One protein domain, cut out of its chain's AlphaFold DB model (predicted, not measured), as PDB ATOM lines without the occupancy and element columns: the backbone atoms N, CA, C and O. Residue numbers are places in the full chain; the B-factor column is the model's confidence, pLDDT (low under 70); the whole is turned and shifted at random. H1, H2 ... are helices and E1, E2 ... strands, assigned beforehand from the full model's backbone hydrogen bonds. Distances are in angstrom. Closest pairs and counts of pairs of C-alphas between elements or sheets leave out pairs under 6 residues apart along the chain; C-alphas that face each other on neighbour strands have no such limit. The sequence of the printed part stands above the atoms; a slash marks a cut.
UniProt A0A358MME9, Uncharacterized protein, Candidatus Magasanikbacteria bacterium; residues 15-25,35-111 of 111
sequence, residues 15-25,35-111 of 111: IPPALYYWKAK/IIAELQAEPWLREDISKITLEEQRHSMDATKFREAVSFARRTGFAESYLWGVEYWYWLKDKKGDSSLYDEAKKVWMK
ATOM      1  N   ILE A  15    -108.718-110.173-125.573       87.00
ATOM      2  CA  ILE A  15    -108.676-111.611-125.300       87.00
ATOM      3  C   ILE A  15    -109.428-111.902-123.996       87.00
ATOM      4  O   ILE A  15    -108.867-111.713-122.918       87.00
ATOM      5  N   PRO A  16    -110.688-112.369-124.045       92.25
ATOM      6  CA  PRO A  16    -111.444-112.677-122.837       92.25
ATOM      7  C   PRO A  16    -110.915-113.953-122.147       92.25
ATOM      8  O   PRO A  16    -110.494-114.885-122.835       92.25
ATOM      9  N   PRO A  17    -111.019-114.080-120.806       92.00
ATOM     10  CA  PRO A  17    -110.608-115.296-120.086       92.00
ATOM     11  C   PRO A  17    -111.288-116.576-120.589       92.00
ATOM     12  O   PRO A  17    -110.673-117.639-120.617       92.00
ATOM     13  N   ALA A  18    -112.540-116.463-121.048       93.06
ATOM     14  CA  ALA A  18    -113.305-117.573-121.611       93.06
ATOM     15  C   ALA A  18    -112.605-118.237-122.810       93.06
ATOM     16  O   ALA A  18    -112.759-119.439-123.009       93.06
ATOM     17  N   LEU A  19    -111.803-117.493-123.582       94.25
ATOM     18  CA  LEU A  19    -111.044-118.069-124.692       94.25
ATOM     19  C   LEU A  19    -110.069-119.149-124.200       94.25
ATOM     20  O   LEU A  19    -109.972-120.209-124.811       94.25
ATOM     21  N   TYR A  20    -109.382-118.907-123.081       93.12
ATOM     22  CA  TYR A  20    -108.438-119.863-122.497       93.12
ATOM     23  C   TYR A  20    -109.146-121.095-121.935       93.12
ATOM     24  O   TYR A  20    -108.679-122.215-122.141       93.12
ATOM     25  N   TYR A  21    -110.306-120.899-121.308       93.31
ATOM     26  CA  TYR A  21    -111.161-121.995-120.853       93.31
ATOM     27  C   TYR A  21    -111.571-122.915-122.014       93.31
ATOM     28  O   TYR A  21    -111.417-124.135-121.937       93.31
ATOM     29  N   TRP A  22    -112.044-122.337-123.124       94.31
ATOM     30  CA  TRP A  22    -112.413-123.103-124.317       94.31
ATOM     31  C   TRP A  22    -111.211-123.762-124.984       94.31
ATOM     32  O   TRP A  22    -111.303-124.919-125.383       94.31
ATOM     33  N   LYS A  23    -110.068-123.073-125.048       94.38
ATOM     34  CA  LYS A  23    -108.822-123.638-125.571       94.38
ATOM     35  C   LYS A  23    -108.392-124.883-124.789       94.38
ATOM     36  O   LYS A  23    -108.036-125.877-125.409       94.38
ATOM     37  N   ALA A  24    -108.468-124.849-123.456       93.69
ATOM     38  CA  ALA A  24    -108.173-126.013-122.620       93.69
ATOM     39  C   ALA A  24    -109.121-127.182-122.929       93.69
ATOM     40  O   ALA A  24    -108.659-128.291-123.183       93.69
ATOM     41  N   LYS A  25    -110.431-126.919-123.021       93.38
ATOM     42  CA  LYS A  25    -111.422-127.944-123.383       93.38
ATOM     43  C   LYS A  25    -111.182-128.560-124.761       93.38
ATOM     44  O   LYS A  25    -111.272-129.774-124.898       93.38
ATOM     45  N   ILE A  35    -102.856-125.616-114.880       95.81
ATOM     46  CA  ILE A  35    -102.088-124.711-114.032       95.81
ATOM     47  C   ILE A  35    -101.448-123.638-114.912       95.81
ATOM     48  O   ILE A  35    -100.913-123.933-115.982       95.81
ATOM     49  N   ILE A  36    -101.473-122.389-114.448       96.00
ATOM     50  CA  ILE A  36    -100.644-121.320-115.012       96.00
ATOM     51  C   ILE A  36     -99.276-121.395-114.334       96.00
ATOM     52  O   ILE A  36     -99.139-121.012-113.174       96.00
ATOM     53  N   ALA A  37     -98.279-121.915-115.050       94.44
ATOM     54  CA  ALA A  37     -96.929-122.109-114.516       94.44
ATOM     55  C   ALA A  37     -96.214-120.789-114.185       94.44
ATOM     56  O   ALA A  37     -95.386-120.757-113.284       94.44
ATOM     57  N   GLU A  38     -96.544-119.709-114.895       94.88
ATOM     58  CA  GLU A  38     -95.943-118.396-114.676       94.88
ATOM     59  C   GLU A  38     -96.949-117.291-115.016       94.88
ATOM     60  O   GLU A  38     -97.244-116.994-116.176       94.88
ATOM     61  N   LEU A  39     -97.541-116.709-113.980       95.31
ATOM     62  CA  LEU A  39     -98.385-115.532-114.072       95.31
ATOM     63  C   LEU A  39     -97.520-114.304-113.798       95.31
ATOM     64  O   LEU A  39     -97.140-114.045-112.655       95.31
ATOM     65  N   GLN A  40     -97.250-113.541-114.855       94.56
ATOM     66  CA  GLN A  40     -96.445-112.327-114.778       94.56
ATOM     67  C   GLN A  40     -97.030-111.334-113.771       94.56
ATOM     68  O   GLN A  40     -98.154-110.847-113.934       94.56
ATOM     69  N   ALA A  41     -96.238-110.992-112.762       95.19
ATOM     70  CA  ALA A  41     -96.621-110.074-111.701       95.19
ATOM     71  C   ALA A  41     -95.490-109.094-111.319       95.19
ATOM     72  O   ALA A  41     -95.565-108.417-110.295       95.19
ATOM     73  N   GLU A  42     -94.488-108.947-112.188       94.44
ATOM     74  CA  GLU A  42     -93.439-107.923-112.137       94.44
ATOM     75  C   GLU A  42     -93.362-107.113-113.448       94.44
ATOM     76  O   GLU A  42     -93.947-107.521-114.465       94.44
ATOM     77  N   PRO A  43     -92.676-105.953-113.459       93.00
ATOM     78  CA  PRO A  43     -92.506-105.149-114.659       93.00
ATOM     79  C   PRO A  43     -91.768-105.916-115.750       93.00
ATOM     80  O   PRO A  43     -90.663-106.407-115.549       93.00
ATOM     81  N   TRP A  44     -92.360-105.953-116.940       88.81
ATOM     82  CA  TRP A  44     -91.696-106.457-118.135       88.81
ATOM     83  C   TRP A  44     -91.181-105.280-118.959       88.81
ATOM     84  O   TRP A  44     -91.979-104.473-119.450       88.81
ATOM     85  N   LEU A  45     -89.861-105.148-119.039       87.50
ATOM     86  CA  LEU A  45     -89.178-103.938-119.487       87.50
ATOM     87  C   LEU A  45     -88.316-104.195-120.718       87.50
ATOM     88  O   LEU A  45     -87.974-105.329-121.041       87.50
ATOM     89  N   ARG A  46     -87.965-103.111-121.411       83.38
ATOM     90  CA  ARG A  46     -87.124-103.171-122.612       83.38
ATOM     91  C   ARG A  46     -85.629-103.237-122.296       83.38
ATOM     92  O   ARG A  46     -84.851-103.740-123.101       83.38
ATOM     93  N   GLU A  47     -85.242-102.689-121.155       85.81
ATOM     94  CA  GLU A  47     -83.866-102.647-120.677       85.81
ATOM     95  C   GLU A  47     -83.805-103.181-119.249       85.81
ATOM     96  O   GLU A  47     -84.824-103.525-118.645       85.81
ATOM     97  N   ASP A  48     -82.590-103.241-118.718       86.12
ATOM     98  CA  ASP A  48     -82.337-103.640-117.344       86.12
ATOM     99  C   ASP A  48     -83.126-102.766-116.355       86.12
ATOM    100  O   ASP A  48     -83.131-101.534-116.442       86.12
ATOM    101  N   ILE A  49     -83.768-103.414-115.383       86.88
ATOM    102  CA  ILE A  49     -84.611-102.762-114.380       86.88
ATOM    103  C   ILE A  49     -83.857-101.717-113.546       86.88
ATOM    104  O   ILE A  49     -84.461-100.753-113.078       86.88
ATOM    105  N   SER A  50     -82.537-101.857-113.400       86.38
ATOM    106  CA  SER A  50     -81.680-100.900-112.690       86.38
ATOM    107  C   SER A  50     -81.488 -99.576-113.436       86.38
ATOM    108  O   SER A  50     -81.184 -98.562-112.808       86.38
ATOM    109  N   LYS A  51     -81.677 -99.568-114.761       89.94
ATOM    110  CA  LYS A  51     -81.471 -98.397-115.633       89.94
ATOM    111  C   LYS A  51     -82.756 -97.620-115.906       89.94
ATOM    112  O   LYS A  51     -82.709 -96.523-116.454       89.94
ATOM    113  N   ILE A  52     -83.897 -98.189-115.527       89.00
ATOM    114  CA  ILE A  52     -85.221 -97.659-115.828       89.00
ATOM    115  C   ILE A  52     -85.821 -96.993-114.585       89.00
ATOM    116  O   ILE A  52     -85.727 -97.507-113.469       89.00
ATOM    117  N   THR A  53     -86.472 -95.845-114.782       91.69
ATOM    118  CA  THR A  53     -87.149 -95.109-113.707       91.69
ATOM    119  C   THR A  53     -88.336 -95.898-113.152       91.69
ATOM    120  O   THR A  53     -88.975 -96.676-113.854       91.69
ATOM    121  N   LEU A  54     -88.688 -95.675-111.884       90.62
ATOM    122  CA  LEU A  54     -89.844 -96.353-111.284       90.62
ATOM    123  C   LEU A  54     -91.164 -96.048-111.992       90.62
ATOM    124  O   LEU A  54     -92.028 -96.916-112.051       90.62
ATOM    125  N   GLU A  55     -91.329 -94.838-112.527       90.25
ATOM    126  CA  GLU A  55     -92.523 -94.494-113.305       90.25
ATOM    127  C   GLU A  55     -92.653 -95.370-114.551       90.25
ATOM    128  O   GLU A  55     -93.711 -95.944-114.805       90.25
ATOM    129  N   GLU A  56     -91.549 -95.566-115.267       88.81
ATOM    130  CA  GLU A  56     -91.516 -96.427-116.443       88.81
ATOM    131  C   GLU A  56     -91.748 -97.901-116.077       88.81
ATOM    132  O   GLU A  56     -92.484 -98.613-116.761       88.81
ATOM    133  N   GLN A  57     -91.230 -98.353-114.932       91.31
ATOM    134  CA  GLN A  57     -91.548 -99.687-114.415       91.31
ATOM    135  C   GLN A  57     -93.051 -99.858-114.146       91.31
ATOM    136  O   GLN A  57     -93.649-100.870-114.530       91.31
ATOM    137  N   ARG A  58     -93.682 -98.836-113.557       91.56
ATOM    138  CA  ARG A  58     -95.117 -98.815-113.239       91.56
ATOM    139  C   ARG A  58     -96.005 -98.823-114.479       91.56
ATOM    140  O   ARG A  58     -97.117 -99.359-114.427       91.56
ATOM    141  N   HIS A  59     -95.533 -98.320-115.622       89.75
ATOM    142  CA  HIS A  59     -96.259 -98.476-116.885       89.75
ATOM    143  C   HIS A  59     -96.464 -99.948-117.252       89.75
ATOM    144  O   HIS A  59     -97.549-100.309-117.717       89.75
ATOM    145  N   SER A  60     -95.481-100.808-116.979       89.06
ATOM    146  CA  SER A  60     -95.581-102.244-117.246       89.06
ATOM    147  C   SER A  60     -96.327-102.998-116.138       89.06
ATOM    148  O   SER A  60     -97.256-103.753-116.436       89.06
ATOM    149  N   MET A  61     -95.992-102.748-114.868       93.50
ATOM    150  CA  MET A  61     -96.622-103.409-113.721       93.50
ATOM    151  C   MET A  61     -96.787-102.464-112.533       93.50
ATOM    152  O   MET A  61     -95.825-101.881-112.048       93.50
ATOM    153  N   ASP A  62     -98.009-102.380-112.022       95.06
ATOM    154  CA  ASP A  62     -98.353-101.697-110.776       95.06
ATOM    155  C   ASP A  62     -99.394-102.530-110.007       95.06
ATOM    156  O   ASP A  62     -99.879-103.558-110.494       95.06
ATOM    157  N   ALA A  63     -99.769-102.084-108.808       95.62
ATOM    158  CA  ALA A  63    -100.746-102.776-107.968       95.62
ATOM    159  C   ALA A  63    -102.117-102.977-108.649       95.62
ATOM    160  O   ALA A  63    -102.794-103.980-108.416       95.62
ATOM    161  N   THR A  64    -102.535-102.060-109.522       95.00
ATOM    162  CA  THR A  64    -103.787-102.183-110.282       95.00
ATOM    163  C   THR A  64    -103.671-103.267-111.346       95.00
ATOM    164  O   THR A  64    -104.505-104.175-111.386       95.00
ATOM    165  N   LYS A  65    -102.607-103.242-112.153       93.81
ATOM    166  CA  LYS A  65    -102.345-104.247-113.191       93.81
ATOM    167  C   LYS A  65    -102.164-105.640-112.595       93.81
ATOM    168  O   LYS A  65    -102.667-106.603-113.178       93.81
ATOM    169  N   PHE A  66    -101.530-105.733-111.424       95.88
ATOM    170  CA  PHE A  66    -101.420-106.958-110.637       95.88
ATOM    171  C   PHE A  66    -102.805-107.516-110.284       95.88
ATOM    172  O   PHE A  66    -103.125-108.650-110.645       95.88
ATOM    173  N   ARG A  67    -103.674-106.710-109.647       95.44
ATOM    174  CA  ARG A  67    -105.041-107.137-109.285       95.44
ATOM    175  C   ARG A  67    -105.827-107.610-110.500       95.44
ATOM    176  O   ARG A  67    -106.516-108.628-110.443       95.44
ATOM    177  N   GLU A  68    -105.716-106.890-111.608       93.94
ATOM    178  CA  GLU A  68    -106.357-107.277-112.857       93.94
ATOM    179  C   GLU A  68    -105.795-108.583-113.432       93.94
ATOM    180  O   GLU A  68    -106.567-109.381-113.952       93.94
ATOM    181  N   ALA A  69    -104.476-108.810-113.376       93.75
ATOM    182  CA  ALA A  69    -103.850-110.046-113.852       93.75
ATOM    183  C   ALA A  69    -104.318-111.253-113.027       93.75
ATOM    184  O   ALA A  69    -104.762-112.252-113.592       93.75
ATOM    185  N   VAL A  70    -104.336-111.121-111.699       95.06
ATOM    186  CA  VAL A  70    -104.860-112.150-110.789       95.06
ATOM    187  C   VAL A  70    -106.353-112.394-111.025       95.06
ATOM    188  O   VAL A  70    -106.796-113.540-111.090       95.06
ATOM    189  N   SER A  71    -107.151-111.335-111.186       94.50
ATOM    190  CA  SER A  71    -108.583-111.449-111.497       94.50
ATOM    191  C   SER A  71    -108.819-112.143-112.842       94.50
ATOM    192  O   SER A  71    -109.676-113.021-112.953       94.50
ATOM    193  N   PHE A  72    -108.026-111.803-113.860       94.56
ATOM    194  CA  PHE A  72    -108.078-112.443-115.170       94.56
ATOM    195  C   PHE A  72    -107.772-113.940-115.066       94.56
ATOM    196  O   PHE A  72    -108.567-114.743-115.552       94.56
ATOM    197  N   ALA A  73    -106.677-114.306-114.393       94.62
ATOM    198  CA  ALA A  73    -106.280-115.694-114.171       94.62
ATOM    199  C   ALA A  73    -107.381-116.486-113.455       94.62
ATOM    200  O   ALA A  73    -107.814-117.519-113.957       94.62
ATOM    201  N   ARG A  74    -107.947-115.953-112.365       93.75
ATOM    202  CA  ARG A  74    -109.071-116.584-111.646       93.75
ATOM    203  C   ARG A  74    -110.284-116.835-112.546       93.75
ATOM    204  O   ARG A  74    -110.915-117.883-112.462       93.75
ATOM    205  N   ARG A  75    -110.600-115.898-113.445       94.31
ATOM    206  CA  ARG A  75    -111.734-116.010-114.381       94.31
ATOM    207  C   ARG A  75    -111.524-117.033-115.501       94.31
ATOM    208  O   ARG A  75    -112.486-117.332-116.204       94.31
ATOM    209  N   THR A  76    -110.313-117.560-115.689       94.31
ATOM    210  CA  THR A  76    -110.076-118.667-116.635       94.31
ATOM    211  C   THR A  76    -110.655-119.994-116.138       94.31
ATOM    212  O   THR A  76    -110.906-120.880-116.950       94.31
ATOM    213  N   GLY A  77    -110.897-120.135-114.829       93.62
ATOM    214  CA  GLY A  77    -111.350-121.389-114.220       93.62
ATOM    215  C   GLY A  77    -110.262-122.462-114.118       93.62
ATOM    216  O   GLY A  77    -110.589-123.627-113.896       93.62
ATOM    217  N   PHE A  78    -108.995-122.088-114.315       95.81
ATOM    218  CA  PHE A  78    -107.851-122.954-114.047       95.81
ATOM    219  C   PHE A  78    -107.646-123.138-112.545       95.81
ATOM    220  O   PHE A  78    -108.004-122.259-111.759       95.81
ATOM    221  N   ALA A  79    -107.109-124.292-112.149       93.50
ATOM    222  CA  ALA A  79    -107.013-124.658-110.738       93.50
ATOM    223  C   ALA A  79    -106.026-123.782-109.973       93.50
ATOM    224  O   ALA A  79    -106.337-123.309-108.882       93.50
ATOM    225  N   GLU A  80    -104.850-123.547-110.556       93.44
ATOM    226  CA  GLU A  80    -103.753-122.866-109.875       93.44
ATOM    227  C   GLU A  80    -103.023-121.891-110.799       93.44
ATOM    228  O   GLU A  80    -103.067-121.972-112.031       93.44
ATOM    229  N   SER A  81    -102.349-120.920-110.188       95.44
ATOM    230  CA  SER A  81    -101.490-119.968-110.885       95.44
ATOM    231  C   SER A  81    -100.293-119.626-110.010       95.44
ATOM    232  O   SER A  81    -100.466-119.100-108.912       95.44
ATOM    233  N   TYR A  82     -99.092-119.896-110.507       95.50
ATOM    234  CA  TYR A  82     -97.843-119.501-109.866       95.50
ATOM    235  C   TYR A  82     -97.490-118.084-110.295       95.50
ATOM    236  O   TYR A  82     -97.412-117.799-111.484       95.50
ATOM    237  N   LEU A  83     -97.324-117.174-109.338       95.81
ATOM    238  CA  LEU A  83     -97.002-115.779-109.629       95.81
ATOM    239  C   LEU A  83     -95.488-115.596-109.717       95.81
ATOM    240  O   LEU A  83     -94.760-116.057-108.839       95.81
ATOM    241  N   TRP A  84     -95.042-114.850-110.724       96.06
ATOM    242  CA  TRP A  84     -93.642-114.471-110.902       96.06
ATOM    243  C   TRP A  84     -93.435-112.990-110.573       96.06
ATOM    244  O   TRP A  84     -94.079-112.127-111.176       96.06
ATOM    245  N   GLY A  85     -92.573-112.695-109.593       94.69
ATOM    246  CA  GLY A  85     -92.253-111.312-109.211       94.69
ATOM    247  C   GLY A  85     -91.926-111.042-107.738       94.69
ATOM    248  O   GLY A  85     -91.785-109.883-107.354       94.69
ATOM    249  N   VAL A  86     -91.814-112.069-106.888       95.25
ATOM    250  CA  VAL A  86     -91.626-111.886-105.434       95.25
ATOM    251  C   VAL A  86     -90.390-111.052-105.073       95.25
ATOM    252  O   VAL A  86     -90.458-110.207-104.178       95.25
ATOM    253  N   GLU A  87     -89.284-111.238-105.796       95.44
ATOM    254  CA  GLU A  87     -88.041-110.489-105.583       95.44
ATOM    255  C   GLU A  87     -88.239-109.002-105.885       95.44
ATOM    256  O   GLU A  87     -87.828-108.143-105.100       95.44
ATOM    257  N   TYR A  88     -88.956-108.693-106.971       95.25
ATOM    258  CA  TYR A  88     -89.300-107.324-107.329       95.25
ATOM    259  C   TYR A  88     -90.185-106.658-106.273       95.25
ATOM    260  O   TYR A  88     -89.909-105.530-105.865       95.25
ATOM    261  N   TRP A  89     -91.227-107.341-105.783       96.31
ATOM    262  CA  TRP A  89     -92.119-106.774-104.762       96.31
ATOM    263  C   TRP A  89     -91.365-106.459-103.471       96.31
ATOM    264  O   TRP A  89     -91.601-105.423-102.848       96.31
ATOM    265  N   TYR A  90     -90.450-107.348-103.078       96.31
ATOM    266  CA  TYR A  90     -89.609-107.145-101.906       96.31
ATOM    267  C   TYR A  90     -88.657-105.959-102.097       96.31
ATOM    268  O   TYR A  90     -88.582-105.089-101.230       96.31
ATOM    269  N   TRP A  91     -87.980-105.881-103.245       95.88
ATOM    270  CA  TRP A  91     -87.098-104.765-103.581       95.88
ATOM    271  C   TRP A  91     -87.841-103.424-103.605       95.88
ATOM    272  O   TRP A  91     -87.349-102.439-103.053       95.88
ATOM    273  N   LEU A  92     -89.034-103.383-104.203       96.12
ATOM    274  CA  LEU A  92     -89.846-102.173-104.306       96.12
ATOM    275  C   LEU A  92     -90.238-101.656-102.912       96.12
ATOM    276  O   LEU A  92     -90.117-100.464-102.622       96.12
ATOM    277  N   LYS A  93     -90.592-102.573-102.008       96.94
ATOM    278  CA  LYS A  93     -90.880-102.255-100.610       96.94
ATOM    279  C   LYS A  93     -89.638-101.764 -99.859       96.94
ATOM    280  O   LYS A  93     -89.681-100.691 -99.267       96.94
ATOM    281  N   ASP A  94     -88.552-102.535 -99.871       97.06
ATOM    282  CA  ASP A  94     -87.361-102.277 -99.046       97.06
ATOM    283  C   ASP A  94     -86.542-101.078 -99.546       97.06
ATOM    284  O   ASP A  94     -86.116-100.233 -98.764       97.06
ATOM    285  N   LYS A  95     -86.331-100.975-100.863       95.50
ATOM    286  CA  LYS A  95     -85.451 -99.954-101.452       95.50
ATOM    287  C   LYS A  95     -86.175 -98.691-101.871       95.50
ATOM    288  O   LYS A  95     -85.537 -97.643-101.949       95.50
ATOM    289  N   LYS A  96     -87.467 -98.778-102.193       94.62
ATOM    290  CA  LYS A  96     -88.243 -97.643-102.718       94.62
ATOM    291  C   LYS A  96     -89.383 -97.208-101.803       94.62
ATOM    292  O   LYS A  96     -90.039 -96.219-102.114       94.62
ATOM    293  N   GLY A  97     -89.595 -97.900-100.681       96.06
ATOM    294  CA  GLY A  97     -90.639 -97.570 -99.711       96.06
ATOM    295  C   GLY A  97     -92.057 -97.806-100.232       96.06
ATOM    296  O   GLY A  97     -93.008 -97.274 -99.666       96.06
ATOM    297  N   ASP A  98     -92.214 -98.575-101.311       95.88
ATOM    298  CA  ASP A  98     -93.504 -98.835-101.942       95.88
ATOM    299  C   ASP A  98     -93.913-100.295-101.720       95.88
ATOM    300  O   ASP A  98     -93.439-101.217-102.383       95.88
ATOM    301  N   SER A  99     -94.811-100.505-100.758       96.88
ATOM    302  CA  SER A  99     -95.339-101.825-100.413       96.88
ATOM    303  C   SER A  99     -96.533-102.253-101.267       96.88
ATOM    304  O   SER A  99     -97.064-103.337-101.042       96.88
ATOM    305  N   SER A 100     -96.967-101.454-102.245       96.31
ATOM    306  CA  SER A 100     -98.258-101.648-102.916       96.31
ATOM    307  C   SER A 100     -98.418-103.034-103.553       96.31
ATOM    308  O   SER A 100     -99.436-103.690-103.338       96.31
ATOM    309  N   LEU A 101     -97.408-103.527-104.278       96.31
ATOM    310  CA  LEU A 101     -97.425-104.879-104.853       96.31
ATOM    311  C   LEU A 101     -97.333-105.970-103.785       96.31
ATOM    312  O   LEU A 101     -98.045-106.965-103.870       96.31
ATOM    313  N   TYR A 102     -96.497-105.769-102.767       95.69
ATOM    314  CA  TYR A 102     -96.344-106.712-101.661       95.69
ATOM    315  C   TYR A 102     -97.658-106.894-100.882       95.69
ATOM    316  O   TYR A 102     -98.041-108.013-100.534       95.69
ATOM    317  N   ASP A 103     -98.388-105.805-100.652       96.25
ATOM    318  CA  ASP A 103     -99.661-105.827 -99.937       96.25
ATOM    319  C   ASP A 103    -100.776-106.461-100.779       96.25
ATOM    320  O   ASP A 103    -101.586-107.220-100.247       96.25
ATOM    321  N   GLU A 104    -100.814-106.215-102.093       95.88
ATOM    322  CA  GLU A 104    -101.737-106.917-102.998       95.88
ATOM    323  C   GLU A 104    -101.432-108.410-103.097       95.88
ATOM    324  O   GLU A 104    -102.347-109.230-103.033       95.88
ATOM    325  N   ALA A 105    -100.151-108.763-103.186       94.31
ATOM    326  CA  ALA A 105     -99.669-110.132-103.152       94.31
ATOM    327  C   ALA A 105    -100.182-110.853-101.896       94.31
ATOM    328  O   ALA A 105    -100.860-111.871-102.012       94.31
ATOM    329  N   LYS A 106    -100.000-110.286-100.697       94.50
ATOM    330  CA  LYS A 106    -100.503-110.889 -99.447       94.50
ATOM    331  C   LYS A 106    -102.003-111.201 -99.466       94.50
ATOM    332  O   LYS A 106    -102.403-112.261 -98.988       94.50
ATOM    333  N   LYS A 107    -102.835-110.338-100.061       94.69
ATOM    334  CA  LYS A 107    -104.291-110.565-100.180       94.69
ATOM    335  C   LYS A 107    -104.648-111.787-101.037       94.69
ATOM    336  O   LYS A 107    -105.780-112.264-100.968       94.69
ATOM    337  N   VAL A 108    -103.732-112.274-101.879       92.12
ATOM    338  CA  VAL A 108    -103.948-113.470-102.705       92.12
ATOM    339  C   VAL A 108    -103.900-114.744-101.864       92.12
ATOM    340  O   VAL A 108    -104.761-115.597-102.068       92.12
ATOM    341  N   TRP A 109    -102.950-114.849-100.926       85.56
ATOM    342  CA  TRP A 109    -102.712-116.057-100.118       85.56
ATOM    343  C   TRP A 109    -103.323-116.022 -98.715       85.56
ATOM    344  O   TRP A 109    -103.574-117.076 -98.151       85.56
ATOM    345  N   MET A 110    -103.584-114.844 -98.138       76.06
ATOM    346  CA  MET A 110    -104.205-114.718 -96.806       76.06
ATOM    347  C   MET A 110    -105.734-114.919 -96.818       76.06
ATOM    348  O   MET A 110    -106.433-114.356 -95.976       76.06
ATOM    349  N   LYS A 111    -106.258-115.648 -97.806       55.12
ATOM    350  CA  LYS A 111    -107.687-115.930 -97.946       55.12
ATOM    351  C   LYS A 111    -108.077-117.228 -97.262       55.12
ATOM    352  O   LYS A 111    -107.279-118.182 -97.343       55.12
TER     353      LYS A 111
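This is residues 15 to 25 and 35 to 111 of the 111 residues of an uncharacterized protein of Candidatus Magasanikbacteria bacterium (UniProt A0A358MME9). A small ribbon of two parallel strands, E1 and E2, has the longest helix, H3, packed along it, and the helical hairpin of H4 and H5 folds back so that H5 packs on H3. H1 sits at one end of H3, and H2 lies toward the opposite end of the model, after a long loop. The printed part has 88 residues, mostly helix, in the order H1 E1 H2 H3 E2 H4 H5. It is only just compact, close to loose, with a radius of gyration of the C-alphas of 14.1 A and spans of 43 by 31 by 19 A.

E1 is residues 35 to 40, 13.6 A long, and E2 is residues 80 to 84, 13.2 A. H3, residues 63 to 75, measures 18.4 A. H1, residues 17 to 25, begins at C-alpha 17 (-110.608, -115.296, -120.086). H2 is residues 54 to 60. H4, residues 86 to 96, measures 14.9 A; H5, residues 100 to 109, measures 15.3 A and ends at C-alpha 109 (-102.712, -116.057, -100.118).

E1 and E2 are parallel at 27 degrees, with N 39 and O 82 2.7 A apart, within hydrogen-bond range. E1, H2, H3 and E2 form a strand-helix-strand unit, parallel neighbour strands with helices between, its crossover right-handed. The closest C-alphas of H3 and E2, Ala 73 and Ser 81, are 7.2 A apart. H3 touches H5 with residues 63 to 67 alone, the same way at a shallow tilt of 25 degrees; C-alphas 63 and 101 are closest, 5.0 A. H4 and H5 form a hairpin and touch, opposite ways at a tilt of 35.0 degrees, only just steep; C-alphas 89 and 102 are closest, 5.2 A. H1 and H3 touch only at their ends, C-alphas 17 and 75 being closest at 5.9 A. H2 touches no helix. In H1, H3 and H4 every O i to N i+4 pair is within hydrogen-bond range; in H2 2 of 3 are, in H5 4 of 6.

The farthest C-alphas, Lys 25 and Lys 95, are 44.0 A apart. Residues 26 to 34 are not printed, and C-alphas 25 and 35 are 13.6 A apart across the cut. The link from E1 to H2 is long. Mean pLDDT of the printed part is 92.8; residue 111 is under 70.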